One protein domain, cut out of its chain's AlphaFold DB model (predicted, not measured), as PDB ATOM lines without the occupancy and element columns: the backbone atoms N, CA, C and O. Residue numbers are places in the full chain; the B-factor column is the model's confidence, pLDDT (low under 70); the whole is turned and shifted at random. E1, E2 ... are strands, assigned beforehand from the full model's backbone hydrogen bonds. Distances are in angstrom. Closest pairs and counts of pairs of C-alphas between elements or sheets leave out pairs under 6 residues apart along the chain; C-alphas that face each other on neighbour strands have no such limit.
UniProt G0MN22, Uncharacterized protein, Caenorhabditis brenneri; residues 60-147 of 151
ATOM      1  N   THR A  60     177.028 187.530 115.001       90.69
ATOM      2  CA  THR A  60     177.364 186.196 114.486       90.69
ATOM      3  C   THR A  60     177.976 185.339 115.592       90.69
ATOM      4  O   THR A  60     178.637 185.864 116.489       90.69
ATOM      5  N   ASN A  61     177.763 184.025 115.539       90.38
ATOM      6  CA  ASN A  61     178.417 183.056 116.425       90.38
ATOM      7  C   ASN A  61     179.883 182.784 116.048       90.38
ATOM      8  O   ASN A  61     180.632 182.262 116.867       90.38
ATOM      9  N   VAL A  62     180.289 183.085 114.813       87.88
ATOM     10  CA  VAL A  62     181.642 182.794 114.329       87.88
ATOM     11  C   VAL A  62     182.595 183.888 114.782       87.88
ATOM     12  O   VAL A  62     182.435 185.052 114.410       87.88
ATOM     13  N   THR A  63     183.610 183.497 115.549       87.50
ATOM     14  CA  THR A  63     184.692 184.378 115.991       87.50
ATOM     15  C   THR A  63     186.021 183.959 115.368       87.50
ATOM     16  O   THR A  63     186.230 182.788 115.048       87.50
ATOM     17  N   ALA A  64     186.957 184.902 115.239       86.75
ATOM     18  CA  ALA A  64     188.298 184.616 114.722       86.75
ATOM     19  C   ALA A  64     189.083 183.636 115.605       86.75
ATOM     20  O   ALA A  64     189.991 182.971 115.119       86.75
ATOM     21  N   LYS A  65     188.730 183.534 116.891       86.62
ATOM     22  CA  LYS A  65     189.395 182.646 117.845       86.62
ATOM     23  C   LYS A  65     189.041 181.176 117.618       86.62
ATOM     24  O   LYS A  65     189.888 180.315 117.822       86.62
ATOM     25  N   ASP A  66     187.807 180.911 117.200       80.81
ATOM     26  CA  ASP A  66     187.265 179.556 117.062       80.81
ATOM     27  C   ASP A  66     187.280 179.071 115.601       80.81
ATOM     28  O   ASP A  66     186.788 177.989 115.283       80.81
ATOM     29  N   PHE A  67     187.842 179.881 114.700       87.81
ATOM     30  CA  PHE A  67     187.896 179.607 113.274       87.81
ATOM     31  C   PHE A  67     188.992 178.599 112.910       87.81
ATOM     32  O   PHE A  67     190.138 178.712 113.345       87.81
ATOM     33  N   LYS A  68     188.644 177.668 112.020       88.44
ATOM     34  CA  LYS A  68     189.564 176.728 111.376       88.44
ATOM     35  C   LYS A  68     189.299 176.725 109.873       88.44
ATOM     36  O   LYS A  68     188.144 176.710 109.453       88.44
ATOM     37  N   CYS A  69     190.358 176.787 109.069       82.31
ATOM     38  CA  CYS A  69     190.254 177.131 107.648       82.31
ATOM     39  C   CYS A  69     189.827 175.995 106.713       82.31
ATOM     40  O   CYS A  69     189.450 176.263 105.574       82.31
ATOM     41  N   ASP A  70     189.864 174.756 107.188       80.88
ATOM     42  CA  ASP A  70     189.545 173.531 106.456       80.88
ATOM     43  C   ASP A  70     188.325 172.785 107.028       80.88
ATOM     44  O   ASP A  70     187.906 171.766 106.477       80.88
ATOM     45  N   GLU A  71     187.711 173.301 108.095       90.44
ATOM     46  CA  GLU A  71     186.495 172.732 108.671       90.44
ATOM     47  C   GLU A  71     185.235 173.418 108.108       90.44
ATOM     48  O   GLU A  71     185.227 174.632 107.868       90.44
ATOM     49  N   PRO A  72     184.133 172.668 107.904       90.25
ATOM     50  CA  PRO A  72     182.843 173.264 107.605       90.25
ATOM     51  C   PRO A  72     182.437 174.275 108.678       90.25
ATOM     52  O   PRO A  72     182.530 174.020 109.878       90.25
ATOM     53  N   LEU A  73     181.922 175.408 108.228       90.75
ATOM     54  CA  LEU A  73     181.548 176.526 109.070       90.75
ATOM     55  C   LEU A  73     180.031 176.641 109.151       90.75
ATOM     56  O   LEU A  73     179.361 176.724 108.126       90.75
ATOM     57  N   GLN A  74     179.490 176.728 110.362       92.94
ATOM     58  CA  GLN A  74     178.089 177.076 110.577       92.94
ATOM     59  C   GLN A  74     177.985 178.526 111.055       92.94
ATOM     60  O   GLN A  74     178.385 178.847 112.176       92.94
ATOM     61  N   ILE A  75     177.435 179.396 110.205       92.06
ATOM     62  CA  ILE A  75     177.165 180.793 110.547       92.06
ATOM     63  C   ILE A  75     175.730 180.895 111.035       92.06
ATOM     64  O   ILE A  75     174.791 180.625 110.293       92.06
ATOM     65  N   THR A  76     175.568 181.357 112.265       92.94
ATOM     66  CA  THR A  76     174.303 181.734 112.878       92.94
ATOM     67  C   THR A  76     174.315 183.231 113.135       92.94
ATOM     68  O   THR A  76     175.042 183.730 113.994       92.94
ATOM     69  N   CYS A  77     173.462 183.941 112.407       91.88
ATOM     70  CA  CYS A  77     173.161 185.337 112.652       91.88
ATOM     71  C   CYS A  77     172.060 185.459 113.701       91.88
ATOM     72  O   CYS A  77     171.012 184.821 113.572       91.88
ATOM     73  N   LEU A  78     172.283 186.295 114.710       89.19
ATOM     74  CA  LEU A  78     171.362 186.521 115.819       89.19
ATOM     75  C   LEU A  78     170.825 187.947 115.791       89.19
ATOM     76  O   LEU A  78     171.577 188.912 115.636       89.19
ATOM     77  N   SER A  79     169.516 188.069 115.992       85.50
ATOM     78  CA  SER A  79     168.861 189.352 116.198       85.50
ATOM     79  C   SER A  79     168.992 189.789 117.656       85.50
ATOM     80  O   SER A  79     168.537 189.098 118.566       85.50
ATOM     81  N   THR A  80     169.596 190.954 117.874       79.19
ATOM     82  CA  THR A  80     169.581 191.696 119.146       79.19
ATOM     83  C   THR A  80     168.521 192.789 119.168       79.19
ATOM     84  O   THR A  80     168.396 193.510 120.160       79.19
ATOM     85  N   ALA A  81     167.756 192.943 118.084       73.19
ATOM     86  CA  ALA A  81     166.738 193.970 117.996       73.19
ATOM     87  C   ALA A  81     165.669 193.744 119.075       73.19
ATOM     88  O   ALA A  81     165.007 192.709 119.121       73.19
ATOM     89  N   ILE A  82     165.462 194.756 119.923       66.81
ATOM     90  CA  ILE A  82     164.486 194.733 121.030       66.81
ATOM     91  C   ILE A  82     163.049 194.528 120.508       66.81
ATOM     92  O   ILE A  82     162.166 194.071 121.231       66.81
ATOM     93  N   ARG A  83     162.801 194.851 119.233       67.12
ATOM     94  CA  ARG A  83     161.513 194.658 118.562       67.12
ATOM     95  C   ARG A  83     161.647 193.581 117.484       67.12
ATOM     96  O   ARG A  83     162.489 193.703 116.600       67.12
ATOM     97  N   ASN A  84     160.733 192.602 117.482       67.56
ATOM     98  CA  ASN A  84     160.610 191.535 116.465       67.56
ATOM     99  C   ASN A  84     160.186 192.045 115.065       67.56
ATOM    100  O   ASN A  84     159.607 191.318 114.257       67.56
ATOM    101  N   THR A  85     160.406 193.325 114.787       72.12
ATOM    102  CA  THR A  85     160.080 193.982 113.523       72.12
ATOM    103  C   THR A  85     161.182 193.809 112.487       72.12
ATOM    104  O   THR A  85     160.942 194.075 111.314       72.12
ATOM    105  N   LEU A  86     162.374 193.372 112.905       82.12
ATOM    106  CA  LEU A  86     163.501 193.114 112.017       82.12
ATOM    107  C   LEU A  86     163.737 191.619 111.879       82.12
ATOM    108  O   LEU A  86     163.717 190.876 112.858       82.12
ATOM    109  N   PHE A  87     163.941 191.192 110.644       87.75
ATOM    110  CA  PHE A  87     164.401 189.859 110.298       87.75
ATOM    111  C   PHE A  87     165.923 189.882 110.253       87.75
ATOM    112  O   PHE A  87     166.534 190.944 110.136       87.75
ATOM    113  N   VAL A  88     166.542 188.716 110.352       89.81
ATOM    114  CA  VAL A  88     167.996 188.594 110.282       89.81
ATOM    115  C   VAL A  88     168.355 187.621 109.172       89.81
ATOM    116  O   VAL A  88     167.633 186.658 108.915       89.81
ATOM    117  N   GLY A  89     169.457 187.886 108.481       91.00
ATOM    118  CA  GLY A  89     169.902 187.045 107.383       91.00
ATOM    119  C   GLY A  89     171.412 186.968 107.252       91.00
ATOM    120  O   GLY A  89     172.140 187.844 107.723       91.00
ATOM    121  N   VAL A  90     171.843 185.908 106.575       91.62
ATOM    122  CA  VAL A  90     173.216 185.696 106.126       91.62
ATOM    123  C   VAL A  90     173.329 186.247 104.707       91.62
ATOM    124  O   VAL A  90     172.548 185.885 103.820       91.62
ATOM    125  N   VAL A  91     174.306 187.119 104.488       91.56
ATOM    126  CA  VAL A  91     174.715 187.554 103.149       91.56
ATOM    127  C   VAL A  91     176.102 187.033 102.841       91.56
ATOM    128  O   VAL A  91     176.939 186.952 103.736       91.56
ATOM    129  N   GLY A  92     176.343 186.710 101.577       92.19
ATOM    130  CA  GLY A  92     177.665 186.387 101.062       92.19
ATOM    131  C   GLY A  92     178.141 187.445 100.087       92.19
ATOM    132  O   GLY A  92     177.348 188.054  99.370       92.19
ATOM    133  N   PHE A  93     179.447 187.650 100.045       91.88
ATOM    134  CA  PHE A  93     180.094 188.584  99.138       91.88
ATOM    135  C   PHE A  93     180.894 187.790  98.124       91.88
ATOM    136  O   PHE A  93     181.858 187.114  98.475       91.88
ATOM    137  N   ILE A  94     180.449 187.843  96.875       91.56
ATOM    138  CA  ILE A  94     181.123 187.179  95.766       91.56
ATOM    139  C   ILE A  94     182.134 188.179  95.182       91.56
ATOM    140  O   ILE A  94     181.755 189.337  94.966       91.56
ATOM    141  N   PRO A  95     183.395 187.781  94.929       88.06
ATOM    142  CA  PRO A  95     184.417 188.678  94.398       88.06
ATOM    143  C   PRO A  95     183.940 189.452  93.163       88.06
ATOM    144  O   PRO A  95     183.434 188.877  92.201       88.06
ATOM    145  N   GLY A  96     184.085 190.780  93.192       86.75
ATOM    146  CA  GLY A  96     183.697 191.659  92.082       86.75
ATOM    147  C   GLY A  96     182.187 191.854  91.886       86.75
ATOM    148  O   GLY A  96     181.789 192.579  90.974       86.75
ATOM    149  N   MET A  97     181.340 191.263  92.731       87.12
ATOM    150  CA  MET A  97     179.889 191.434  92.691       87.12
ATOM    151  C   MET A  97     179.360 192.127  93.946       87.12
ATOM    152  O   MET A  97     180.042 192.277  94.960       87.12
ATOM    153  N   LYS A  98     178.101 192.570  93.873       82.50
ATOM    154  CA  LYS A  98     177.371 192.998  95.067       82.50
ATOM    155  C   LYS A  98     177.069 191.789  95.952       82.50
ATOM    156  O   LYS A  98     176.990 190.654  95.492       82.50
ATOM    157  N   GLU A  99     176.862 192.079  97.226       87.12
ATOM    158  CA  GLU A  99     176.295 191.173  98.221       87.12
ATOM    159  C   GLU A  99     175.106 190.352  97.693       87.12
ATOM    160  O   GLU A  99     174.150 190.877  97.119       87.12
ATOM    161  N   HIS A 100     175.151 189.051  97.953       88.44
ATOM    162  CA  HIS A 100     174.121 188.081  97.625       88.44
ATOM    163  C   HIS A 100     173.410 187.665  98.916       88.44
ATOM    164  O   HIS A 100     174.043 187.248  99.888       88.44
ATOM    165  N   VAL A 101     172.084 187.812  98.952       88.75
ATOM    166  CA  VAL A 101     171.267 187.349 100.079       88.75
ATOM    167  C   VAL A 101     171.173 185.828 100.016       88.75
ATOM    168  O   VAL A 101     170.591 185.300  99.078       88.75
ATOM    169  N   ILE A 102     171.744 185.138 101.005       89.75
ATOM    170  CA  ILE A 102     171.796 183.670 101.021       89.75
ATOM    171  C   ILE A 102     170.556 183.113 101.712       89.75
ATOM    172  O   ILE A 102     169.813 182.312 101.149       89.75
ATOM    173  N   THR A 103     170.334 183.566 102.945       89.12
ATOM    174  CA  THR A 103     169.235 183.106 103.788       89.12
ATOM    175  C   THR A 103     168.732 184.275 104.616       89.12
ATOM    176  O   THR A 103     169.515 184.955 105.277       89.12
ATOM    177  N   VAL A 104     167.417 184.485 104.626       87.00
ATOM    178  CA  VAL A 104     166.734 185.368 105.577       87.00
ATOM    179  C   VAL A 104     165.781 184.501 106.377       87.00
ATOM    180  O   VAL A 104     164.980 183.759 105.816       87.00
ATOM    181  N   SER A 105     165.887 184.586 107.694       81.75
ATOM    182  CA  SER A 105     165.009 183.883 108.619       81.75
ATOM    183  C   SER A 105     164.314 184.912 109.504       81.75
ATOM    184  O   SER A 105     164.730 186.070 109.571       81.75
ATOM    185  N   GLY A 106     163.216 184.509 110.145       74.00
ATOM    186  CA  GLY A 106     162.377 185.392 110.956       74.00
ATOM    187  C   GLY A 106     163.127 186.095 112.098       74.00
ATOM    188  O   GLY A 106     164.343 186.024 112.236       74.00
ATOM    189  N   ALA A 107     162.387 186.763 112.978       76.69
ATOM    190  CA  ALA A 107     162.922 187.800 113.868       76.69
ATOM    191  C   ALA A 107     164.038 187.415 114.871       76.69
ATOM    192  O   ALA A 107     164.524 188.294 115.578       76.69
ATOM    193  N   LYS A 108     164.439 186.141 114.979       84.12
ATOM    194  CA  LYS A 108     165.377 185.664 116.010       84.12
ATOM    195  C   LYS A 108     166.746 185.270 115.471       84.12
ATOM    196  O   LYS A 108     167.756 185.734 115.994       84.12
ATOM    197  N   SER A 109     166.791 184.402 114.464       90.62
ATOM    198  CA  SER A 109     168.057 183.858 113.977       90.62
ATOM    199  C   SER A 109     167.957 183.291 112.569       90.62
ATOM    200  O   SER A 109     166.972 182.625 112.243       90.62
ATOM    201  N   ALA A 110     169.020 183.462 111.787       91.69
ATOM    202  CA  ALA A 110     169.248 182.790 110.511       91.69
ATOM    203  C   ALA A 110     170.517 181.954 110.621       91.69
ATOM    204  O   ALA A 110     171.497 182.421 111.189       91.69
ATOM    205  N   THR A 111     170.497 180.721 110.124       92.38
ATOM    206  CA  THR A 111     171.661 179.831 110.175       92.38
ATOM    207  C   THR A 111     171.905 179.211 108.817       92.38
ATOM    208  O   THR A 111     170.952 178.811 108.153       92.38
ATOM    209  N   ASP A 112     173.171 179.125 108.430       92.94
ATOM    210  CA  ASP A 112     173.599 178.476 107.200       92.94
ATOM    211  C   ASP A 112     174.952 177.786 107.382       92.94
ATOM    212  O   ASP A 112     175.689 178.085 108.329       92.94
ATOM    213  N   GLN A 113     175.264 176.855 106.484       93.25
ATOM    214  CA  GLN A 113     176.488 176.065 106.539       93.25
ATOM    215  C   GLN A 113     177.307 176.239 105.265       93.25
ATOM    216  O   GLN A 113     176.792 176.148 104.152       93.25
ATOM    217  N   PHE A 114     178.605 176.441 105.452       92.69
ATOM    218  CA  PHE A 114     179.560 176.700 104.391       92.69
ATOM    219  C   PHE A 114     180.746 175.754 104.490       92.69
ATOM    220  O   PHE A 114     181.072 175.224 105.550       92.69
ATOM    221  N   SER A 115     181.399 175.515 103.365       92.62
ATOM    222  CA  SER A 115     182.624 174.725 103.289       92.62
ATOM    223  C   SER A 115     183.640 175.460 102.435       92.62
ATOM    224  O   SER A 115     183.275 176.079 101.433       92.62
ATOM    225  N   CYS A 116     184.903 175.397 102.842       91.12
ATOM    226  CA  CYS A 116     185.990 175.950 102.055       91.12
ATOM    227  C   CYS A 116     186.194 175.111 100.788       91.12
ATOM    228  O   CYS A 116     186.320 173.888 100.873       91.12
ATOM    229  N   ASN A 117     186.233 175.754  99.623       89.50
ATOM    230  CA  ASN A 117     186.733 175.140  98.406       89.50
ATOM    231  C   ASN A 117     188.264 175.275  98.394       89.50
ATOM    232  O   ASN A 117     188.774 176.382  98.202       89.50
ATOM    233  N   PRO A 118     189.026 174.181  98.576       86.38
ATOM    234  CA  PRO A 118     190.477 174.263  98.603       86.38
ATOM    235  C   PRO A 118     191.053 174.632  97.233       86.38
ATOM    236  O   PRO A 118     192.172 175.114  97.170       86.38
ATOM    237  N   GLU A 119     190.342 174.436  96.121       87.50
ATOM    238  CA  GLU A 119     190.875 174.764  94.795       87.50
ATOM    239  C   GLU A 119     190.972 176.275  94.575       87.50
ATOM    240  O   GLU A 119     191.988 176.751  94.058       87.50
ATOM    241  N   THR A 120     189.944 177.004  95.018       89.31
ATOM    242  CA  THR A 120     189.744 178.441  94.780       89.31
ATOM    243  C   THR A 120     189.969 179.300  96.020       89.31
ATOM    244  O   THR A 120     190.079 180.515  95.902       89.31
ATOM    245  N   THR A 121     190.080 178.690  97.206       90.44
ATOM    246  CA  THR A 121     190.182 179.357  98.519       90.44
ATOM    247  C   THR A 121     188.968 180.219  98.889       90.44
ATOM    248  O   THR A 121     189.058 181.084  99.763       90.44
ATOM    249  N   TYR A 122     187.817 179.948  98.268       92.12
ATOM    250  CA  TYR A 122     186.543 180.596  98.567       92.12
ATOM    251  C   TYR A 122     185.569 179.684  99.307       92.12
ATOM    252  O   TYR A 122     185.626 178.458  99.231       92.12
ATOM    253  N   TRP A 123     184.639 180.301 100.023       93.00
ATOM    254  CA  TRP A 123     183.581 179.604 100.735       93.00
ATOM    255  C   TRP A 123     182.425 179.257  99.808       93.00
ATOM    256  O   TRP A 123     182.027 180.058  98.972       93.00
ATOM    257  N   THR A 124     181.830 178.087 100.000       92.38
ATOM    258  CA  THR A 124     180.698 177.614  99.196       92.38
ATOM    259  C   THR A 124     179.586 177.124 100.104       92.38
ATOM    260  O   THR A 124     179.842 176.580 101.183       92.38
ATOM    261  N   ARG A 125     178.341 177.279  99.663       90.50
ATOM    262  CA  ARG A 125     177.185 176.637 100.291       90.50
ATOM    263  C   ARG A 125     176.912 175.305  99.579       90.50
ATOM    264  O   ARG A 125     175.982 175.144  98.805       90.50
ATOM    265  N   GLY A 126     177.786 174.324  99.786       81.50
ATOM    266  CA  GLY A 126     177.713 173.045  99.067       81.50
ATOM    267  C   GLY A 126     178.207 173.119  97.613       81.50
ATOM    268  O   GLY A 126     178.822 174.092  97.194       81.50
ATOM    269  N   LYS A 127     177.980 172.047  96.835       63.06
ATOM    270  CA  LYS A 127     178.679 171.793  95.554       63.06
ATOM    271  C   LYS A 127     178.247 172.640  94.347       63.06
ATOM    272  O   LYS A 127     178.941 172.593  93.336       63.06
ATOM    273  N   PHE A 128     177.117 173.345  94.409       57.09
ATOM    274  CA  PHE A 128     176.530 174.038  93.246       57.09
ATOM    275  C   PHE A 128     176.216 175.519  93.491       57.09
ATOM    276  O   PHE A 128     175.601 176.154  92.637       57.09
ATOM    277  N   ASP A 129     176.613 176.063  94.641       71.31
ATOM    278  CA  ASP A 129     176.375 177.465  94.974       71.31
ATOM    279  C   ASP A 129     177.532 178.375  94.545       71.31
ATOM    280  O   ASP A 129     178.587 177.927  94.097       71.31
ATOM    281  N   SER A 130     177.302 179.683  94.663       86.00
ATOM    282  CA  SER A 130     178.322 180.703  94.416       86.00
ATOM    283  C   SER A 130     179.534 180.553  95.343       86.00
ATOM    284  O   SER A 130     179.428 180.035  96.456       86.00
ATOM    285  N   GLU A 131     180.673 181.077  94.894       92.19
ATOM    286  CA  GLU A 131     181.888 181.195  95.697       92.19
ATOM    287  C   GLU A 131     181.935 182.551  96.404       92.19
ATOM    288  O   GLU A 131     181.821 183.606  95.779       92.19
ATOM    289  N   TYR A 132     182.088 182.525  97.720       92.50
ATOM    290  CA  TYR A 132     182.038 183.695  98.583       92.50
ATOM    291  C   TYR A 132     183.406 183.959  99.206       92.50
ATOM    292  O   TYR A 132     184.058 183.065  99.741       92.50
ATOM    293  N   GLU A 133     183.823 185.218  99.186       91.88
ATOM    294  CA  GLU A 133     185.031 185.675  99.868       91.88
ATOM    295  C   GLU A 133     184.801 185.769 101.380       91.88
ATOM    296  O   GLU A 133     185.620 185.325 102.179       91.88
ATOM    297  N   PHE A 134     183.658 186.331 101.774       92.38
ATOM    298  CA  PHE A 134     183.242 186.461 103.164       92.38
ATOM    299  C   PHE A 134     181.720 186.587 103.260       92.38
ATOM    300  O   PHE A 134     181.005 186.748 102.267       92.38
ATOM    301  N   PHE A 135     181.232 186.556 104.490       93.00
ATOM    302  CA  PHE A 135     179.840 186.650 104.872       93.00
ATOM    303  C   PHE A 135     179.638 187.763 105.895       93.00
ATOM    304  O   PHE A 135     180.555 188.162 106.623       93.00
ATOM    305  N   ALA A 136     178.400 188.235 105.986       91.81
ATOM    306  CA  ALA A 136     177.971 189.137 107.041       91.81
ATOM    307  C   ALA A 136     176.566 188.782 107.532       91.81
ATOM    308  O   ALA A 136     175.758 188.184 106.815       91.81
ATOM    309  N   CYS A 137     176.280 189.191 108.765       91.19
ATOM    310  CA  CYS A 137     174.959 189.108 109.365       91.19
ATOM    311  C   CYS A 137     174.284 190.475 109.287       91.19
ATOM    312  O   CYS A 137     174.818 191.462 109.789       91.19
ATOM    313  N   MET A 138     173.109 190.534 108.658       89.44
ATOM    314  CA  MET A 138     172.404 191.796 108.415       89.44
ATOM    315  C   MET A 138     170.950 191.739 108.866       89.44
ATOM    316  O   MET A 138     170.295 190.697 108.769       89.44
ATOM    317  N   TYR A 139     170.440 192.890 109.301       88.56
ATOM    318  CA  TYR A 139     169.014 193.093 109.527       88.56
ATOM    319  C   TYR A 139     168.261 193.401 108.242       88.56
ATOM    320  O   TYR A 139     168.730 194.165 107.401       88.56
ATOM    321  N   TYR A 140     167.047 192.871 108.168       85.62
ATOM    322  CA  TYR A 140     166.078 193.096 107.110       85.62
ATOM    323  C   TYR A 140     164.765 193.594 107.702       85.62
ATOM    324  O   TYR A 140     164.394 193.233 108.819       85.62
ATOM    325  N   ASN A 141     164.015 194.391 106.952       82.25
ATOM    326  CA  ASN A 141     162.611 194.621 107.279       82.25
ATOM    327  C   ASN A 141     161.757 193.364 106.991       82.25
ATOM    328  O   ASN A 141     162.187 192.440 106.303       82.25
ATOM    329  N   GLN A 142     160.520 193.335 107.494       70.12
ATOM    330  CA  GLN A 142     159.603 192.194 107.311       70.12
ATOM    331  C   GLN A 142     159.220 191.931 105.845       70.12
ATOM    332  O   GLN A 142     158.740 190.850 105.523       70.12
ATOM    333  N   THR A 143     159.429 192.902 104.952       69.81
ATOM    334  CA  THR A 143     159.227 192.739 103.506       69.81
ATOM    335  C   THR A 143     160.473 192.216 102.783       69.81
ATOM    336  O   THR A 143     160.437 192.055 101.567       69.81
ATOM    337  N   GLY A 144     161.576 191.956 103.501       63.16
ATOM    338  CA  GLY A 144     162.836 191.418 102.969       63.16
ATOM    339  C   GLY A 144     163.648 192.391 102.106       63.16
ATOM    340  O   GLY A 144     164.737 192.043 101.660       63.16
ATOM    341  N   GLY A 145     163.137 193.600 101.864       63.91
ATOM    342  CA  GLY A 145     163.661 194.517 100.853       63.91
ATOM    343  C   GLY A 145     164.682 195.538 101.352       63.91
ATOM    344  O   GLY A 145     165.437 196.064 100.540       63.91
ATOM    345  N   ILE A 146     164.725 195.843 102.654       64.81
ATOM    346  CA  ILE A 146     165.614 196.893 103.182       64.81
ATOM    347  C   ILE A 146     166.584 196.312 104.197       64.81
ATOM    348  O   ILE A 146     166.167 195.829 105.250       64.81
ATOM    349  N   LYS A 147     167.874 196.432 103.874       69.94
ATOM    350  CA  LYS A 147     168.996 196.180 104.774       69.94
ATOM    351  C   LYS A 147     169.177 197.377 105.693       69.94
ATOM    352  O   LYS A 147     169.310 198.499 105.211       69.94
TER     353      LYS A 147
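What this domain is: This is residues 60 to 147 of the 151 residues of an uncharacterized protein of Caenorhabditis brenneri (UniProt G0MN22). Two small antiparallel sheets lie partly face to face as a small sandwich, close together where E1, E2 and E4 meet. E1, E4 and E5 make one sheet in that order, E3, E2 and E6 the other, and residues 60 to 72 loop beside E1. The printed part has 88 residues, six named strands from E1 to E6 along the chain, and no named helix; the class is all strand, with 40 residues, under half, in named elements. It is compact, with a radius of gyration of the C-alphas of 13.3 A and spans of 42 by 28 by 19 A.

How they stand to each other: Look first at E1, residues 73 to 78, which is antiparallel to E4, residues 109 to 117; N 75 and O 112 are 2.9 A apart. On E4's other side is E5, residues 122 to 124, with N 117 and O 122 at 2.8 A; E4 and E5 form a hairpin. In the other sheet, which is strongly twisted, find the hairpin of E2, residues 86 to 93, and E3, residues 100 to 105, with N 90 and O 103 at 2.8 A. E6, residues 134 to 141, is E2's other antiparallel neighbour, with N 89 and O 138 at 2.9 A. Between the sheets, the closest C-alphas of E2 and E4 are those of Gly 89 and Ala 110, 5.3 A apart. E1 and E3 are apart.

Where its parts are: Find C-alpha 73 at (181.548, 176.526, 109.070), where E1 begins its 15.8 A. E2 spans 21.5 A, E3 14.9 A, E4 25.8 A and E5 6.6 A. E6 spans 22.6 A and ends at C-alpha 141, (162.611, 194.621, 107.279).

The domain as a whole: The C-alphas farthest apart, of Arg 83 and Glu 119, are 42.7 A apart. The printed part has no cut, and no link between named strands is long. Look for pLDDT under 70 at residues 82 to 84, 127 to 128 and 143 to 147.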